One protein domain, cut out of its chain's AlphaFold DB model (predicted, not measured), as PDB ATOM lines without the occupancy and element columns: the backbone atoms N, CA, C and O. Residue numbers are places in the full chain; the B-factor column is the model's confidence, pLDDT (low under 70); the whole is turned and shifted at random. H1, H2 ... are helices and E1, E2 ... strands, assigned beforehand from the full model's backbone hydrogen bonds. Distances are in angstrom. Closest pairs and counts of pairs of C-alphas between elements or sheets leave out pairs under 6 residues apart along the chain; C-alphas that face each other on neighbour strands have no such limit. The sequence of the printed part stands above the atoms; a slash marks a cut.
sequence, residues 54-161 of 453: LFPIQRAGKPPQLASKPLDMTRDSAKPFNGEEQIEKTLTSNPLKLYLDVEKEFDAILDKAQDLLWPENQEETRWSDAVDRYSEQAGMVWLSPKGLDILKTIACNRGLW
ATOM      1  N   LEU A  54     -20.625 -37.524   8.453       94.06
ATOM      2  CA  LEU A  54     -21.278 -38.764   8.049       94.06
ATOM      3  C   LEU A  54     -21.270 -38.857   6.523       94.06
ATOM      4  O   LEU A  54     -21.644 -37.896   5.855       94.06
ATOM      5  N   PHE A  55     -20.865 -39.996   5.965       94.94
ATOM      6  CA  PHE A  55     -20.851 -40.186   4.511       94.94
ATOM      7  C   PHE A  55     -21.104 -41.643   4.109       94.94
ATOM      8  O   PHE A  55     -20.739 -42.562   4.848       94.94
ATOM      9  N   PRO A  56     -21.739 -41.888   2.949       95.50
ATOM     10  CA  PRO A  56     -22.004 -43.239   2.484       95.50
ATOM     11  C   PRO A  56     -20.706 -43.917   2.042       95.50
ATOM     12  O   PRO A  56     -19.878 -43.322   1.345       95.50
ATOM     13  N   ILE A  57     -20.548 -45.181   2.421       93.62
ATOM     14  CA  ILE A  57     -19.460 -46.040   1.969       93.62
ATOM     15  C   ILE A  57     -20.004 -47.421   1.621       93.62
ATOM     16  O   ILE A  57     -20.869 -47.965   2.308       93.62
ATOM     17  N   GLN A  58     -19.435 -48.022   0.584       93.88
ATOM     18  CA  GLN A  58     -19.649 -49.421   0.253       93.88
ATOM     19  C   GLN A  58     -18.293 -50.053  -0.042       93.88
ATOM     20  O   GLN A  58     -17.565 -49.608  -0.928       93.88
ATOM     21  N   ARG A  59     -17.920 -51.055   0.756       87.56
ATOM     22  CA  ARG A  59     -16.728 -51.869   0.487       87.56
ATOM     23  C   ARG A  59     -17.130 -53.017  -0.434       87.56
ATOM     24  O   ARG A  59     -18.268 -53.476  -0.354       87.56
ATOM     25  N   ALA A  60     -16.201 -53.493  -1.259       83.88
ATOM     26  CA  ALA A  60     -16.445 -54.615  -2.162       83.88
ATOM     27  C   ALA A  60     -17.087 -55.803  -1.418       83.88
ATOM     28  O   ALA A  60     -16.636 -56.184  -0.333       83.88
ATOM     29  N   GLY A  61     -18.178 -56.334  -1.976       85.44
ATOM     30  CA  GLY A  61     -18.933 -57.454  -1.405       85.44
ATOM     31  C   GLY A  61     -19.710 -57.156  -0.113       85.44
ATOM     32  O   GLY A  61     -20.209 -58.089   0.512       85.44
ATOM     33  N   LYS A  62     -19.815 -55.894   0.323       92.38
ATOM     34  CA  LYS A  62     -20.577 -55.495   1.521       92.38
ATOM     35  C   LYS A  62     -21.762 -54.591   1.165       92.38
ATOM     36  O   LYS A  62     -21.687 -53.865   0.171       92.38
ATOM     37  N   PRO A  63     -22.839 -54.593   1.977       93.88
ATOM     38  CA  PRO A  63     -23.929 -53.642   1.804       93.88
ATOM     39  C   PRO A  63     -23.447 -52.200   2.052       93.88
ATOM     40  O   PRO A  63     -22.482 -51.992   2.801       93.88
ATOM     41  N   PRO A  64     -24.099 -51.200   1.437       94.75
ATOM     42  CA  PRO A  64     -23.815 -49.796   1.703       94.75
ATOM     43  C   PRO A  64     -24.146 -49.447   3.158       94.75
ATOM     44  O   PRO A  64     -25.120 -49.936   3.729       94.75
ATOM     45  N   GLN A  65     -23.333 -48.586   3.761       95.06
ATOM     46  CA  GLN A  65     -23.525 -48.116   5.131       95.06
ATOM     47  C   GLN A  65     -23.121 -46.648   5.272       95.06
ATOM     48  O   GLN A  65     -22.331 -46.126   4.482       95.06
ATOM     49  N   LEU A  66     -23.621 -45.993   6.318       95.12
ATOM     50  CA  LEU A  66     -23.209 -44.641   6.680       95.12
ATOM     51  C   LEU A  66     -21.985 -44.709   7.603       95.12
ATOM     52  O   LEU A  66     -22.071 -45.203   8.726       95.12
ATOM     53  N   ALA A  67     -20.837 -44.237   7.125       93.38
ATOM     54  CA  ALA A  67     -19.627 -44.125   7.929       93.38
ATOM     55  C   ALA A  67     -19.656 -42.840   8.758       93.38
ATOM     56  O   ALA A  67     -20.110 -41.804   8.279       93.38
ATOM     57  N   SER A  68     -19.125 -42.909   9.979       93.56
ATOM     58  CA  SER A  68     -18.894 -41.744  10.830       93.56
ATOM     59  C   SER A  68     -17.403 -41.515  11.006       93.56
ATOM     60  O   SER A  68     -16.667 -42.451  11.322       93.56
ATOM     61  N   LYS A  69     -16.967 -40.274  10.786       93.19
ATOM     62  CA  LYS A  69     -15.569 -39.872  10.907       93.19
ATOM     63  C   LYS A  69     -15.454 -38.564  11.693       93.19
ATOM     64  O   LYS A  69     -16.085 -37.591  11.282       93.19
ATOM     65  N   PRO A  70     -14.678 -38.519  12.789       92.00
ATOM     66  CA  PRO A  70     -14.377 -37.268  13.480       92.00
ATOM     67  C   PRO A  70     -13.700 -36.269  12.535       92.00
ATOM     68  O   PRO A  70     -12.897 -36.676  11.693       92.00
ATOM     69  N   LEU A  71     -14.022 -34.982  12.672       89.38
ATOM     70  CA  LEU A  71     -13.355 -33.918  11.929       89.38
ATOM     71  C   LEU A  71     -11.881 -33.828  12.323       89.38
ATOM     72  O   LEU A  71     -11.522 -33.900  13.500       89.38
ATOM     73  N   ASP A  72     -11.023 -33.631  11.327       85.69
ATOM     74  CA  ASP A  72      -9.630 -33.290  11.566       85.69
ATOM     75  C   ASP A  72      -9.523 -31.825  12.014       85.69
ATOM     76  O   ASP A  72      -9.611 -30.885  11.222       85.69
ATOM     77  N   MET A  73      -9.316 -31.648  13.318       79.56
ATOM     78  CA  MET A  73      -9.222 -30.342  13.971       79.56
ATOM     79  C   MET A  73      -7.832 -29.701  13.854       79.56
ATOM     80  O   MET A  73      -7.618 -28.597  14.361       79.56
ATOM     81  N   THR A  74      -6.865 -30.367  13.211       81.88
ATOM     82  CA  THR A  74      -5.514 -29.820  13.056       81.88
ATOM     83  C   THR A  74      -5.525 -28.675  12.039       81.88
ATOM     84  O   THR A  74      -5.779 -28.874  10.848       81.88
ATOM     85  N   ARG A  75      -5.251 -27.452  12.510       79.56
ATOM     86  CA  ARG A  75      -5.229 -26.230  11.693       79.56
ATOM     87  C   ARG A  75      -4.098 -25.294  12.100       79.56
ATOM     88  O   ARG A  75      -3.630 -25.334  13.234       79.56
ATOM     89  N   ASP A  76      -3.731 -24.411  11.181       79.69
ATOM     90  CA  ASP A  76      -2.882 -23.264  11.481       79.69
ATOM     91  C   ASP A  76      -3.687 -22.226  12.280       79.69
ATOM     92  O   ASP A  76      -4.678 -21.677  11.793       79.69
ATOM     93  N   SER A  77      -3.289 -21.975  13.529       77.00
ATOM     94  CA  SER A  77      -3.956 -21.002  14.400       77.00
ATOM     95  C   SER A  77      -3.753 -19.552  13.956       77.00
ATOM     96  O   SER A  77      -4.477 -18.684  14.435       77.00
ATOM     97  N   ALA A  78      -2.797 -19.282  13.059       81.06
ATOM     98  CA  ALA A  78      -2.561 -17.950  12.505       81.06
ATOM     99  C   ALA A  78      -3.548 -17.576  11.383       81.06
ATOM    100  O   ALA A  78      -3.623 -16.407  11.004       81.06
ATOM    101  N   LYS A  79      -4.308 -18.542  10.846       80.69
ATOM    102  CA  LYS A  79      -5.305 -18.309   9.793       80.69
ATOM    103  C   LYS A  79      -6.734 -18.274  10.353       80.69
ATOM    104  O   LYS A  79      -7.030 -18.979  11.330       80.69
ATOM    105  N   PRO A  80      -7.644 -17.499   9.726       79.69
ATOM    106  CA  PRO A  80      -9.072 -17.581  10.009       79.69
ATOM    107  C   PRO A  80      -9.592 -19.009   9.850       79.69
ATOM    108  O   PRO A  80      -9.062 -19.807   9.077       79.69
ATOM    109  N   PHE A  81     -10.638 -19.335  10.598       77.62
ATOM    110  CA  PHE A  81     -11.267 -20.643  10.524       77.62
ATOM    111  C   PHE A  81     -11.957 -20.857   9.164       77.62
ATOM    112  O   PHE A  81     -12.755 -20.022   8.745       77.62
ATOM    113  N   ASN A  82     -11.686 -21.992   8.512       82.81
ATOM    114  CA  ASN A  82     -12.348 -22.413   7.278       82.81
ATOM    115  C   ASN A  82     -12.925 -23.828   7.448       82.81
ATOM    116  O   ASN A  82     -12.188 -24.814   7.462       82.81
ATOM    117  N   GLY A  83     -14.249 -23.923   7.593       82.88
ATOM    118  CA  GLY A  83     -14.932 -25.205   7.786       82.88
ATOM    119  C   GLY A  83     -14.912 -26.104   6.546       82.88
ATOM    120  O   GLY A  83     -14.888 -27.324   6.687       82.88
ATOM    121  N   GLU A  84     -14.876 -25.526   5.344       87.62
ATOM    122  CA  GLU A  84     -14.813 -26.287   4.091       87.62
ATOM    123  C   GLU A  84     -13.480 -27.029   3.982       87.62
ATOM    124  O   GLU A  84     -13.470 -28.248   3.839       87.62
ATOM    125  N   GLU A  85     -12.366 -26.328   4.210       88.56
ATOM    126  CA  GLU A  85     -11.019 -26.918   4.212       88.56
ATOM    127  C   GLU A  85     -10.903 -28.070   5.228       88.56
ATOM    128  O   GLU A  85     -10.270 -29.092   4.959       88.56
ATOM    129  N   GLN A  86     -11.557 -27.954   6.388       88.06
ATOM    130  CA  GLN A  86     -11.576 -29.024   7.388       88.06
ATOM    131  C   GLN A  86     -12.376 -30.248   6.946       88.06
ATOM    132  O   GLN A  86     -11.943 -31.383   7.172       88.06
ATOM    133  N   ILE A  87     -13.535 -30.043   6.319       91.00
ATOM    134  CA  ILE A  87     -14.337 -31.137   5.767       91.00
ATOM    135  C   ILE A  87     -13.555 -31.824   4.644       91.00
ATOM    136  O   ILE A  87     -13.448 -33.051   4.650       91.00
ATOM    137  N   GLU A  88     -12.946 -31.063   3.735       93.12
ATOM    138  CA  GLU A  88     -12.125 -31.601   2.651       93.12
ATOM    139  C   GLU A  88     -10.937 -32.403   3.186       93.12
ATOM    140  O   GLU A  88     -10.745 -33.561   2.809       93.12
ATOM    141  N   LYS A  89     -10.180 -31.851   4.137       91.56
ATOM    142  CA  LYS A  89      -9.071 -32.547   4.804       91.56
ATOM    143  C   LYS A  89      -9.526 -33.840   5.490       91.56
ATOM    144  O   LYS A  89      -8.856 -34.876   5.432       91.56
ATOM    145  N   THR A  90     -10.704 -33.811   6.107       93.75
ATOM    146  CA  THR A  90     -11.292 -34.993   6.743       93.75
ATOM    147  C   THR A  90     -11.687 -36.040   5.699       93.75
ATOM    148  O   THR A  90     -11.420 -37.222   5.893       93.75
ATOM    149  N   LEU A  91     -12.288 -35.654   4.574       95.44
ATOM    150  CA  LEU A  91     -12.764 -36.590   3.545       95.44
ATOM    151  C   LEU A  91     -11.664 -37.085   2.589       95.44
ATOM    152  O   LEU A  91     -11.851 -38.124   1.950       95.44
ATOM    153  N   THR A  92     -10.526 -36.390   2.525       95.00
ATOM    154  CA  THR A  92      -9.335 -36.758   1.731       95.00
ATOM    155  C   THR A  92      -8.372 -37.700   2.469       95.00
ATOM    156  O   THR A  92      -7.398 -38.179   1.892       95.00
ATOM    157  N   SER A  93      -8.645 -38.040   3.733       92.12
ATOM    158  CA  SER A  93      -7.872 -39.030   4.498       92.12
ATOM    159  C   SER A  93      -8.626 -40.353   4.661       92.12
ATOM    160  O   SER A  93      -9.851 -40.408   4.570       92.12
ATOM    161  N   ASN A  94      -7.916 -41.442   4.964       88.50
ATOM    162  CA  ASN A  94      -8.534 -42.759   5.147       88.50
ATOM    163  C   ASN A  94      -9.537 -42.788   6.324       88.50
ATOM    164  O   ASN A  94      -9.235 -42.242   7.386       88.50
ATOM    165  N   PRO A  95     -10.717 -43.427   6.190       89.12
ATOM    166  CA  PRO A  95     -11.315 -43.935   4.951       89.12
ATOM    167  C   PRO A  95     -11.698 -42.791   4.000       89.12
ATOM    168  O   PRO A  95     -12.456 -41.900   4.378       89.12
ATOM    169  N   LEU A  96     -11.156 -42.848   2.782       90.69
ATOM    170  CA  LEU A  96     -11.253 -41.795   1.778       90.69
ATOM    171  C   LEU A  96     -12.652 -41.734   1.157       90.69
ATOM    172  O   LEU A  96     -13.196 -42.768   0.754       90.69
ATOM    173  N   LYS A  97     -13.196 -40.522   1.015       95.38
ATOM    174  CA  LYS A  97     -14.441 -40.277   0.277       95.38
ATOM    175  C   LYS A  97     -14.312 -39.203  -0.800       95.38
ATOM    176  O   LYS A  97     -15.055 -39.304  -1.766       95.38
ATOM    177  N   LEU A  98     -13.407 -38.231  -0.668       96.50
ATOM    178  CA  LEU A  98     -13.273 -37.094  -1.586       96.50
ATOM    179  C   LEU A  98     -11.912 -37.094  -2.293       96.50
ATOM    180  O   LEU A  98     -10.882 -37.206  -1.632       96.50
ATOM    181  N   TYR A  99     -11.923 -36.887  -3.610       96.56
ATOM    182  CA  TYR A  99     -10.750 -36.518  -4.401       96.56
ATOM    183  C   TYR A  99     -10.895 -35.090  -4.931       96.56
ATOM    184  O   TYR A  99     -11.881 -34.758  -5.593       96.56
ATOM    185  N   LEU A 100      -9.894 -34.252  -4.652       95.25
ATOM    186  CA  LEU A 100      -9.846 -32.865  -5.125       95.25
ATOM    187  C   LEU A 100      -9.202 -32.746  -6.513       95.25
ATOM    188  O   LEU A 100      -9.613 -31.906  -7.311       95.25
ATOM    189  N   ASP A 101      -8.233 -33.616  -6.803       95.19
ATOM    190  CA  ASP A 101      -7.470 -33.643  -8.049       95.19
ATOM    191  C   ASP A 101      -7.725 -34.960  -8.793       95.19
ATOM    192  O   ASP A 101      -7.269 -36.030  -8.383       95.19
ATOM    193  N   VAL A 102      -8.494 -34.869  -9.878       96.44
ATOM    194  CA  VAL A 102      -8.861 -36.019 -10.713       96.44
ATOM    195  C   VAL A 102      -7.679 -36.519 -11.536       96.44
ATOM    196  O   VAL A 102      -7.597 -37.709 -11.812       96.44
ATOM    197  N   GLU A 103      -6.772 -35.637 -11.952       94.44
ATOM    198  CA  GLU A 103      -5.662 -36.013 -12.827       94.44
ATOM    199  C   GLU A 103      -4.587 -36.776 -12.054       94.44
ATOM    200  O   GLU A 103      -4.094 -37.802 -12.530       94.44
ATOM    201  N   LYS A 104      -4.273 -36.314 -10.841       95.81
ATOM    202  CA  LYS A 104      -3.303 -36.970  -9.961       95.81
ATOM    203  C   LYS A 104      -3.747 -38.373  -9.544       95.81
ATOM    204  O   LYS A 104      -2.927 -39.283  -9.498       95.81
ATOM    205  N   GLU A 105      -5.032 -38.543  -9.247       95.94
ATOM    206  CA  GLU A 105      -5.599 -39.788  -8.705       95.94
ATOM    207  C   GLU A 105      -6.413 -40.555  -9.767       95.94
ATOM    208  O   GLU A 105      -7.308 -41.344  -9.453       95.94
ATOM    209  N   PHE A 106      -6.105 -40.299 -11.045       96.00
ATOM    210  CA  PHE A 106      -6.899 -40.710 -12.202       96.00
ATOM    211  C   PHE A 106      -7.199 -42.207 -12.233       96.00
ATOM    212  O   PHE A 106      -8.363 -42.578 -12.357       96.00
ATOM    213  N   ASP A 107      -6.183 -43.062 -12.092       96.12
ATOM    214  CA  ASP A 107      -6.346 -44.512 -12.252       96.12
ATOM    215  C   ASP A 107      -7.307 -45.090 -11.195       96.12
ATOM    216  O   ASP A 107      -8.225 -45.841 -11.518       96.12
ATOM    217  N   ALA A 108      -7.188 -44.648  -9.937       94.56
ATOM    218  CA  ALA A 108      -8.056 -45.104  -8.851       94.56
ATOM    219  C   ALA A 108      -9.516 -44.641  -9.013       94.56
ATOM    220  O   ALA A 108     -10.449 -45.348  -8.617       94.56
ATOM    221  N   ILE A 109      -9.728 -43.440  -9.565       97.12
ATOM    222  CA  ILE A 109     -11.067 -42.916  -9.859       97.12
ATOM    223  C   ILE A 109     -11.661 -43.646 -11.068       97.12
ATOM    224  O   ILE A 109     -12.836 -44.018 -11.033       97.12
ATOM    225  N   LEU A 110     -10.858 -43.864 -12.114       97.25
ATOM    226  CA  LEU A 110     -11.253 -44.553 -13.336       97.25
ATOM    227  C   LEU A 110     -11.742 -45.970 -13.031       97.25
ATOM    228  O   LEU A 110     -12.850 -46.313 -13.441       97.25
ATOM    229  N   ASP A 111     -10.970 -46.750 -12.273       95.12
ATOM    230  CA  ASP A 111     -11.321 -48.127 -11.908       95.12
ATOM    231  C   ASP A 111     -12.685 -48.189 -11.205       95.12
ATOM    232  O   ASP A 111     -13.568 -48.955 -11.595       95.12
ATOM    233  N   LYS A 112     -12.909 -47.313 -10.214       94.38
ATOM    234  CA  LYS A 112     -14.202 -47.214  -9.516       94.38
ATOM    235  C   LYS A 112     -15.335 -46.792 -10.441       94.38
ATOM    236  O   LYS A 112     -16.439 -47.323 -10.335       94.38
ATOM    237  N   ALA A 113     -15.088 -45.821 -11.316       96.38
ATOM    238  CA  ALA A 113     -16.097 -45.339 -12.243       96.38
ATOM    239  C   ALA A 113     -16.522 -46.444 -13.223       96.38
ATOM    240  O   ALA A 113     -17.713 -46.634 -13.451       96.38
ATOM    241  N   GLN A 114     -15.569 -47.205 -13.763       95.25
ATOM    242  CA  GLN A 114     -15.846 -48.293 -14.703       95.25
ATOM    243  C   GLN A 114     -16.611 -49.461 -14.071       95.25
ATOM    244  O   GLN A 114     -17.418 -50.091 -14.764       95.25
ATOM    245  N   ASP A 115     -16.354 -49.739 -12.791       93.06
ATOM    246  CA  ASP A 115     -17.038 -50.772 -12.008       93.06
ATOM    247  C   ASP A 115     -18.473 -50.357 -11.637       93.06
ATOM    248  O   ASP A 115     -19.410 -51.134 -11.792       93.06
ATOM    249  N   LEU A 116     -18.667 -49.106 -11.201       94.56
ATOM    250  CA  LEU A 116     -19.926 -48.670 -10.580       94.56
ATOM    251  C   LEU A 116     -20.879 -47.916 -11.519       94.56
ATOM    252  O   LEU A 116     -22.096 -47.960 -11.328       94.56
ATOM    253  N   LEU A 117     -20.359 -47.179 -12.504       96.25
ATOM    254  CA  LEU A 117     -21.182 -46.278 -13.327       96.25
ATOM    255  C   LEU A 117     -21.708 -46.942 -14.601       96.25
ATOM    256  O   LEU A 117     -22.724 -46.501 -15.133       96.25
ATOM    257  N   TRP A 118     -21.078 -48.024 -15.060       95.69
ATOM    258  CA  TRP A 118     -21.588 -48.810 -16.183       95.69
ATOM    259  C   TRP A 118     -22.594 -49.857 -15.700       95.69
ATOM    260  O   TRP A 118     -22.403 -50.454 -14.637       95.69
ATOM    261  N   PRO A 119     -23.676 -50.114 -16.451       92.31
ATOM    262  CA  PRO A 119     -24.534 -51.260 -16.189       92.31
ATOM    263  C   PRO A 119     -23.749 -52.572 -16.229       92.31
ATOM    264  O   PRO A 119     -22.784 -52.724 -16.982       92.31
ATOM    265  N   GLU A 120     -24.175 -53.527 -15.406       87.44
ATOM    266  CA  GLU A 120     -23.549 -54.844 -15.353       87.44
ATOM    267  C   GLU A 120     -23.589 -55.497 -16.743       87.44
ATOM    268  O   GLU A 120     -24.608 -55.451 -17.435       87.44
ATOM    269  N   ASN A 121     -22.467 -56.086 -17.161       87.31
ATOM    270  CA  ASN A 121     -22.284 -56.699 -18.482       87.31
ATOM    271  C   ASN A 121     -22.446 -55.745 -19.683       87.31
ATOM    272  O   ASN A 121     -22.611 -56.214 -20.809       87.31
ATOM    273  N   GLN A 122     -22.373 -54.426 -19.476       92.94
ATOM    274  CA  GLN A 122     -22.375 -53.445 -20.560       92.94
ATOM    275  C   GLN A 122     -21.044 -52.698 -20.655       92.94
ATOM    276  O   GLN A 122     -20.421 -52.314 -19.662       92.94
ATOM    277  N   GLU A 123     -20.613 -52.481 -21.893       94.00
ATOM    278  CA  GLU A 123     -19.414 -51.706 -22.227       94.00
ATOM    279  C   GLU A 123     -19.768 -50.250 -22.571       94.00
ATOM    280  O   GLU A 123     -18.899 -49.385 -22.564       94.00
ATOM    281  N   GLU A 124     -21.050 -49.958 -22.794       95.88
ATOM    282  CA  GLU A 124     -21.574 -48.653 -23.192       95.88
ATOM    283  C   GLU A 124     -22.640 -48.181 -22.199       95.88
ATOM    284  O   GLU A 124     -23.384 -48.988 -21.649       95.88
ATOM    285  N   THR A 125     -22.725 -46.873 -21.970       96.69
ATOM    286  CA  THR A 125     -23.808 -46.260 -21.191       96.69
ATOM    287  C   THR A 125     -24.092 -44.852 -21.698       96.69
ATOM    288  O   THR A 125     -23.194 -44.177 -22.216       96.69
ATOM    289  N   ARG A 126     -25.328 -44.371 -21.538       97.56
ATOM    290  CA  ARG A 126     -25.638 -42.957 -21.764       97.56
ATOM    291  C   ARG A 126     -24.954 -42.129 -20.678       97.56
ATOM    292  O   ARG A 126     -24.998 -42.493 -19.503       97.56
ATOM    293  N   TRP A 127     -24.324 -41.012 -21.049       97.25
ATOM    294  CA  TRP A 127     -23.561 -40.224 -20.074       97.25
ATOM    295  C   TRP A 127     -24.436 -39.658 -18.950       97.25
ATOM    296  O   TRP A 127     -24.001 -39.640 -17.804       97.25
ATOM    297  N   SER A 128     -25.683 -39.271 -19.245       96.88
ATOM    298  CA  SER A 128     -26.648 -38.859 -18.213       96.88
ATOM    299  C   SER A 128     -26.863 -39.945 -17.165       96.88
ATOM    300  O   SER A 128     -26.836 -39.659 -15.978       96.88
ATOM    301  N   ASP A 129     -26.978 -41.199 -17.594       96.81
ATOM    302  CA  ASP A 129     -27.272 -42.320 -16.704       96.81
ATOM    303  C   ASP A 129     -26.047 -42.647 -15.832       96.81
ATOM    304  O   ASP A 129     -26.186 -43.041 -14.677       96.81
ATOM    305  N   ALA A 130     -24.831 -42.434 -16.354       97.12
ATOM    306  CA  ALA A 130     -23.602 -42.515 -15.565       97.12
ATOM    307  C   ALA A 130     -23.525 -41.403 -14.499       97.12
ATOM    308  O   ALA A 130     -23.079 -41.662 -13.381       97.12
ATOM    309  N   VAL A 131     -23.977 -40.185 -14.823       96.81
ATOM    310  CA  VAL A 131     -24.070 -39.056 -13.875       96.81
ATOM    311  C   VAL A 131     -25.127 -39.325 -12.794       96.81
ATOM    312  O   VAL A 131     -24.870 -39.085 -11.610       96.81
ATOM    313  N   ASP A 132     -26.281 -39.874 -13.171       96.62
ATOM    314  CA  ASP A 132     -27.336 -40.258 -12.227       96.62
ATOM    315  C   ASP A 132     -26.828 -41.354 -11.280       96.62
ATOM    316  O   ASP A 132     -26.842 -41.187 -10.059       96.62
ATOM    317  N   ARG A 133     -26.221 -42.417 -11.827       95.88
ATOM    318  CA  ARG A 133     -25.579 -43.476 -11.034       95.88
ATOM    319  C   ARG A 133     -24.494 -42.937 -10.112       95.88
ATOM    320  O   ARG A 133     -24.416 -43.361  -8.964       95.88
ATOM    321  N   TYR A 134     -23.676 -41.989 -10.559       96.56
ATOM    322  CA  TYR A 134     -22.655 -41.372  -9.708       96.56
ATOM    323  C   TYR A 134     -23.259 -40.753  -8.435       96.56
ATOM    324  O   TYR A 134     -22.650 -40.827  -7.367       96.56
ATOM    325  N   SER A 135     -24.480 -40.221  -8.526       92.75
ATOM    326  CA  SER A 135     -25.212 -39.655  -7.387       92.75
ATOM    327  C   SER A 135     -25.811 -40.724  -6.456       92.75
ATOM    328  O   SER A 135     -26.027 -40.457  -5.275       92.75
ATOM    329  N   GLU A 136     -26.046 -41.937  -6.959       93.25
ATOM    330  CA  GLU A 136     -26.701 -43.040  -6.238       93.25
ATOM    331  C   GLU A 136     -25.715 -44.049  -5.620       93.25
ATOM    332  O   GLU A 136     -26.005 -44.681  -4.602       93.25
ATOM    333  N   GLN A 137     -24.532 -44.221  -6.217       94.75
ATOM    334  CA  GLN A 137     -23.589 -45.276  -5.842       94.75
ATOM    335  C   GLN A 137     -22.796 -44.927  -4.572       94.75
ATOM    336  O   GLN A 137     -21.800 -44.204  -4.595       94.75
ATOM    337  N   ALA A 138     -23.174 -45.529  -3.439       94.50
ATOM    338  CA  ALA A 138     -22.516 -45.329  -2.141       94.50
ATOM    339  C   ALA A 138     -21.007 -45.659  -2.138       94.50
ATOM    340  O   ALA A 138     -20.242 -45.059  -1.375       94.50
ATOM    341  N   GLY A 139     -20.573 -46.606  -2.981       93.69
ATOM    342  CA  GLY A 139     -19.167 -46.991  -3.160       93.69
ATOM    343  C   GLY A 139     -18.323 -45.996  -3.961       93.69
ATOM    344  O   GLY A 139     -17.086 -46.034  -3.874       93.69
ATOM    345  N   MET A 140     -18.973 -45.094  -4.703       95.62
ATOM    346  CA  MET A 140     -18.304 -44.093  -5.522       95.62
ATOM    347  C   MET A 140     -17.687 -43.006  -4.641       95.62
ATOM    348  O   MET A 140     -18.196 -42.670  -3.568       95.62
ATOM    349  N   VAL A 141     -16.543 -42.486  -5.067       95.69
ATOM    350  CA  VAL A 141     -15.884 -41.344  -4.422       95.69
ATOM    351  C   VAL A 141     -16.509 -40.048  -4.912       95.69
ATOM    352  O   VAL A 141     -16.942 -39.957  -6.055       95.69
ATOM    353  N   TRP A 142     -16.558 -39.048  -4.046       96.81
ATOM    354  CA  TRP A 142     -16.910 -37.697  -4.435       96.81
ATOM    355  C   TRP A 142     -15.726 -37.038  -5.127       96.81
ATOM    356  O   TRP A 142     -14.578 -37.188  -4.709       96.81
ATOM    357  N   LEU A 143     -16.031 -36.314  -6.190       96.94
ATOM    358  CA  LEU A 143     -15.101 -35.520  -6.971       96.94
ATOM    359  C   LEU A 143     -15.459 -34.042  -6.805       96.94
ATOM    360  O   LEU A 143     -16.608 -33.701  -6.505       96.94
ATOM    361  N   SER A 144     -14.483 -33.170  -7.036       93.75
ATOM    362  CA  SER A 144     -14.706 -31.727  -7.147       93.75
ATOM    363  C   SER A 144     -15.752 -31.395  -8.230       93.75
ATOM    364  O   SER A 144     -16.069 -32.241  -9.076       93.75
ATOM    365  N   PRO A 145     -16.340 -30.183  -8.234       92.94
ATOM    366  CA  PRO A 145     -17.306 -29.791  -9.258       92.94
ATOM    367  C   PRO A 145     -16.768 -30.028 -10.676       92.94
ATOM    368  O   PRO A 145     -15.646 -29.641 -10.989       92.94
ATOM    369  N   LYS A 146     -17.581 -30.655 -11.539       94.94
ATOM    370  CA  LYS A 146     -17.197 -31.135 -12.887       94.94
ATOM    371  C   LYS A 146     -16.137 -32.243 -12.910       94.94
ATOM    372  O   LYS A 146     -15.689 -32.623 -13.986       94.94
ATOM    373  N   GLY A 147     -15.755 -32.808 -11.769       96.44
ATOM    374  CA  GLY A 147     -14.723 -33.839 -11.685       96.44
ATOM    375  C   GLY A 147     -15.046 -35.090 -12.503       96.44
ATOM    376  O   GLY A 147     -14.150 -35.668 -13.111       96.44
ATOM    377  N   LEU A 148     -16.326 -35.465 -12.602       97.06
ATOM    378  CA  LEU A 148     -16.755 -36.582 -13.447       97.06
ATOM    379  C   LEU A 148     -16.613 -36.268 -14.951       97.06
ATOM    380  O   LEU A 148     -16.190 -37.129 -15.719       97.06
ATOM    381  N   ASP A 149     -16.895 -35.030 -15.372       97.19
ATOM    382  CA  ASP A 149     -16.669 -34.589 -16.755       97.19
ATOM    383  C   ASP A 149     -15.170 -34.500 -17.073       97.19
ATOM    384  O   ASP A 149     -14.744 -34.933 -18.141       97.19
ATOM    385  N   ILE A 150     -14.353 -34.013 -16.130       97.62
ATOM    386  CA  ILE A 150     -12.887 -33.995 -16.248       97.62
ATOM    387  C   ILE A 150     -12.353 -35.422 -16.410       97.62
ATOM    388  O   ILE A 150     -11.579 -35.677 -17.332       97.62
ATOM    389  N   LEU A 151     -12.804 -36.364 -15.572       97.94
ATOM    390  CA  LEU A 151     -12.443 -37.781 -15.672       97.94
ATOM    391  C   LEU A 151     -12.748 -38.321 -17.071       97.94
ATOM    392  O   LEU A 151     -11.875 -38.913 -17.705       97.94
ATOM    393  N   LYS A 152     -13.966 -38.075 -17.567       97.69
ATOM    394  CA  LYS A 152     -14.383 -38.483 -18.909       97.69
ATOM    395  C   LYS A 152     -13.493 -37.880 -19.989       97.69
ATOM    396  O   LYS A 152     -13.037 -38.609 -20.863       97.69
ATOM    397  N   THR A 153     -13.220 -36.577 -19.936       97.12
ATOM    398  CA  THR A 153     -12.344 -35.910 -20.905       97.12
ATOM    399  C   THR A 153     -10.948 -36.530 -20.909       97.12
ATOM    400  O   THR A 153     -10.431 -36.844 -21.980       97.12
ATOM    401  N   ILE A 154     -10.348 -36.766 -19.738       96.38
ATOM    402  CA  ILE A 154      -9.026 -37.397 -19.640       96.38
ATOM    403  C   ILE A 154      -9.071 -38.831 -20.190       96.38
ATOM    404  O   ILE A 154      -8.211 -39.200 -20.988       96.38
ATOM    405  N   ALA A 155     -10.084 -39.624 -19.828       96.12
ATOM    406  CA  ALA A 155     -10.237 -41.001 -20.299       96.12
ATOM    407  C   ALA A 155     -10.423 -41.085 -21.823       96.12
ATOM    408  O   ALA A 155      -9.781 -41.916 -22.469       96.12
ATOM    409  N   CYS A 156     -11.227 -40.194 -22.412       93.31
ATOM    410  CA  CYS A 156     -11.398 -40.098 -23.862       93.31
ATOM    411  C   CYS A 156     -10.109 -39.657 -24.565       93.31
ATOM    412  O   CYS A 156      -9.706 -40.257 -25.560       93.31
ATOM    413  N   ASN A 157      -9.409 -38.657 -24.023       88.12
ATOM    414  CA  ASN A 157      -8.145 -38.179 -24.588       88.12
ATOM    415  C   ASN A 157      -7.043 -39.246 -24.543       88.12
ATOM    416  O   ASN A 157      -6.217 -39.319 -25.452       88.12
ATOM    417  N   ARG A 158      -7.041 -40.094 -23.508       89.31
ATOM    418  CA  ARG A 158      -6.126 -41.239 -23.380       89.31
ATOM    419  C   ARG A 158      -6.575 -42.464 -24.189       89.31
ATOM    420  O   ARG A 158      -5.869 -43.467 -24.189       89.31
ATOM    421  N   GLY A 159      -7.722 -42.404 -24.872       87.19
ATOM    422  CA  GLY A 159      -8.278 -43.519 -25.646       87.19
ATOM    423  C   GLY A 159      -8.744 -44.703 -24.794       87.19
ATOM    424  O   GLY A 159      -8.888 -45.805 -25.315       87.19
ATOM    425  N   LEU A 160      -8.950 -44.489 -23.490       92.06
ATOM    426  CA  LEU A 160      -9.481 -45.492 -22.567       92.06
ATOM    427  C   LEU A 160     -11.003 -45.574 -22.680       92.06
ATOM    428  O   LEU A 160     -11.552 -46.665 -22.583       92.06
ATOM    429  N   TRP A 161     -11.661 -44.436 -22.921       95.38
ATOM    430  CA  TRP A 161     -13.085 -44.311 -23.245       95.38
ATOM    431  C   TRP A 161     -13.269 -43.648 -24.619       95.38
ATOM    432  O   TRP A 161     -12.328 -43.083 -25.174       95.38
TER     433      TRP A 161
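This is residues 54 to 161 of the 453 residues of an uncharacterized protein of Methanomethylovorans sp. PtaU1.Bin073 (UniProt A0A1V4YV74). A two-stranded hairpin, E1 and E2, and helix H1 make one part of an elongated body; three helices, H2, H3 and H4, make the other, their centres a loose triangle with short strand E3 beyond it. Residues 76 to 82 stick out past H1 at one end. The 108 printed residues hold four named helices and three named strands, in the order E1 E2 H1 H2 E3 H3 H4, class mixed; the sheet E1 - E2 is antiparallel. The whole is only just compact, close to loose, with a radius of gyration of the C-alphas of 15.6 A and spans of 50 by 33 by 20 A.

E1, residues 54 to 57, begins at C-alpha 54 (-21.278, -38.764, 8.049). E2, residues 65 to 70, is 16.5 A long. H1 is residues 83 to 91, 12.3 A; H2 106 to 116, 15.4 A; E3 124 to 126; H3 127 to 136, 14.5 A. H4, residues 147 to 157, is 15.1 A long and ends at C-alpha 157 (-8.145, -38.179, -24.588).

In the hairpin of E1 and E2, N 55 and O 67 are 3.0 A apart, within hydrogen-bond range. The closest C-alphas of E2 and H1, Lys 69 and Thr 90, are 7.7 A apart. H1 and H2 are apart. H2 and H4 touch, about perpendicular at 78 degrees, closest at the C-alphas of Phe 106 and Leu 151, 7.2 A. H3 is close to but not clearly touching H2, closest at the C-alphas of Leu 116 and Arg 133, 7.7 A. E3 and H3 meet only through their tight link. Every O i to N i+4 pair is within hydrogen-bond range in H1, H3 and H4; H2 has 6 of 7.

The C-alphas farthest apart, Ala 78 and Asn 121, are 53.4 A apart. The printed part has no cut. The links E2 to H1 and H1 to H2 are long. No printed residue is under pLDDT 70.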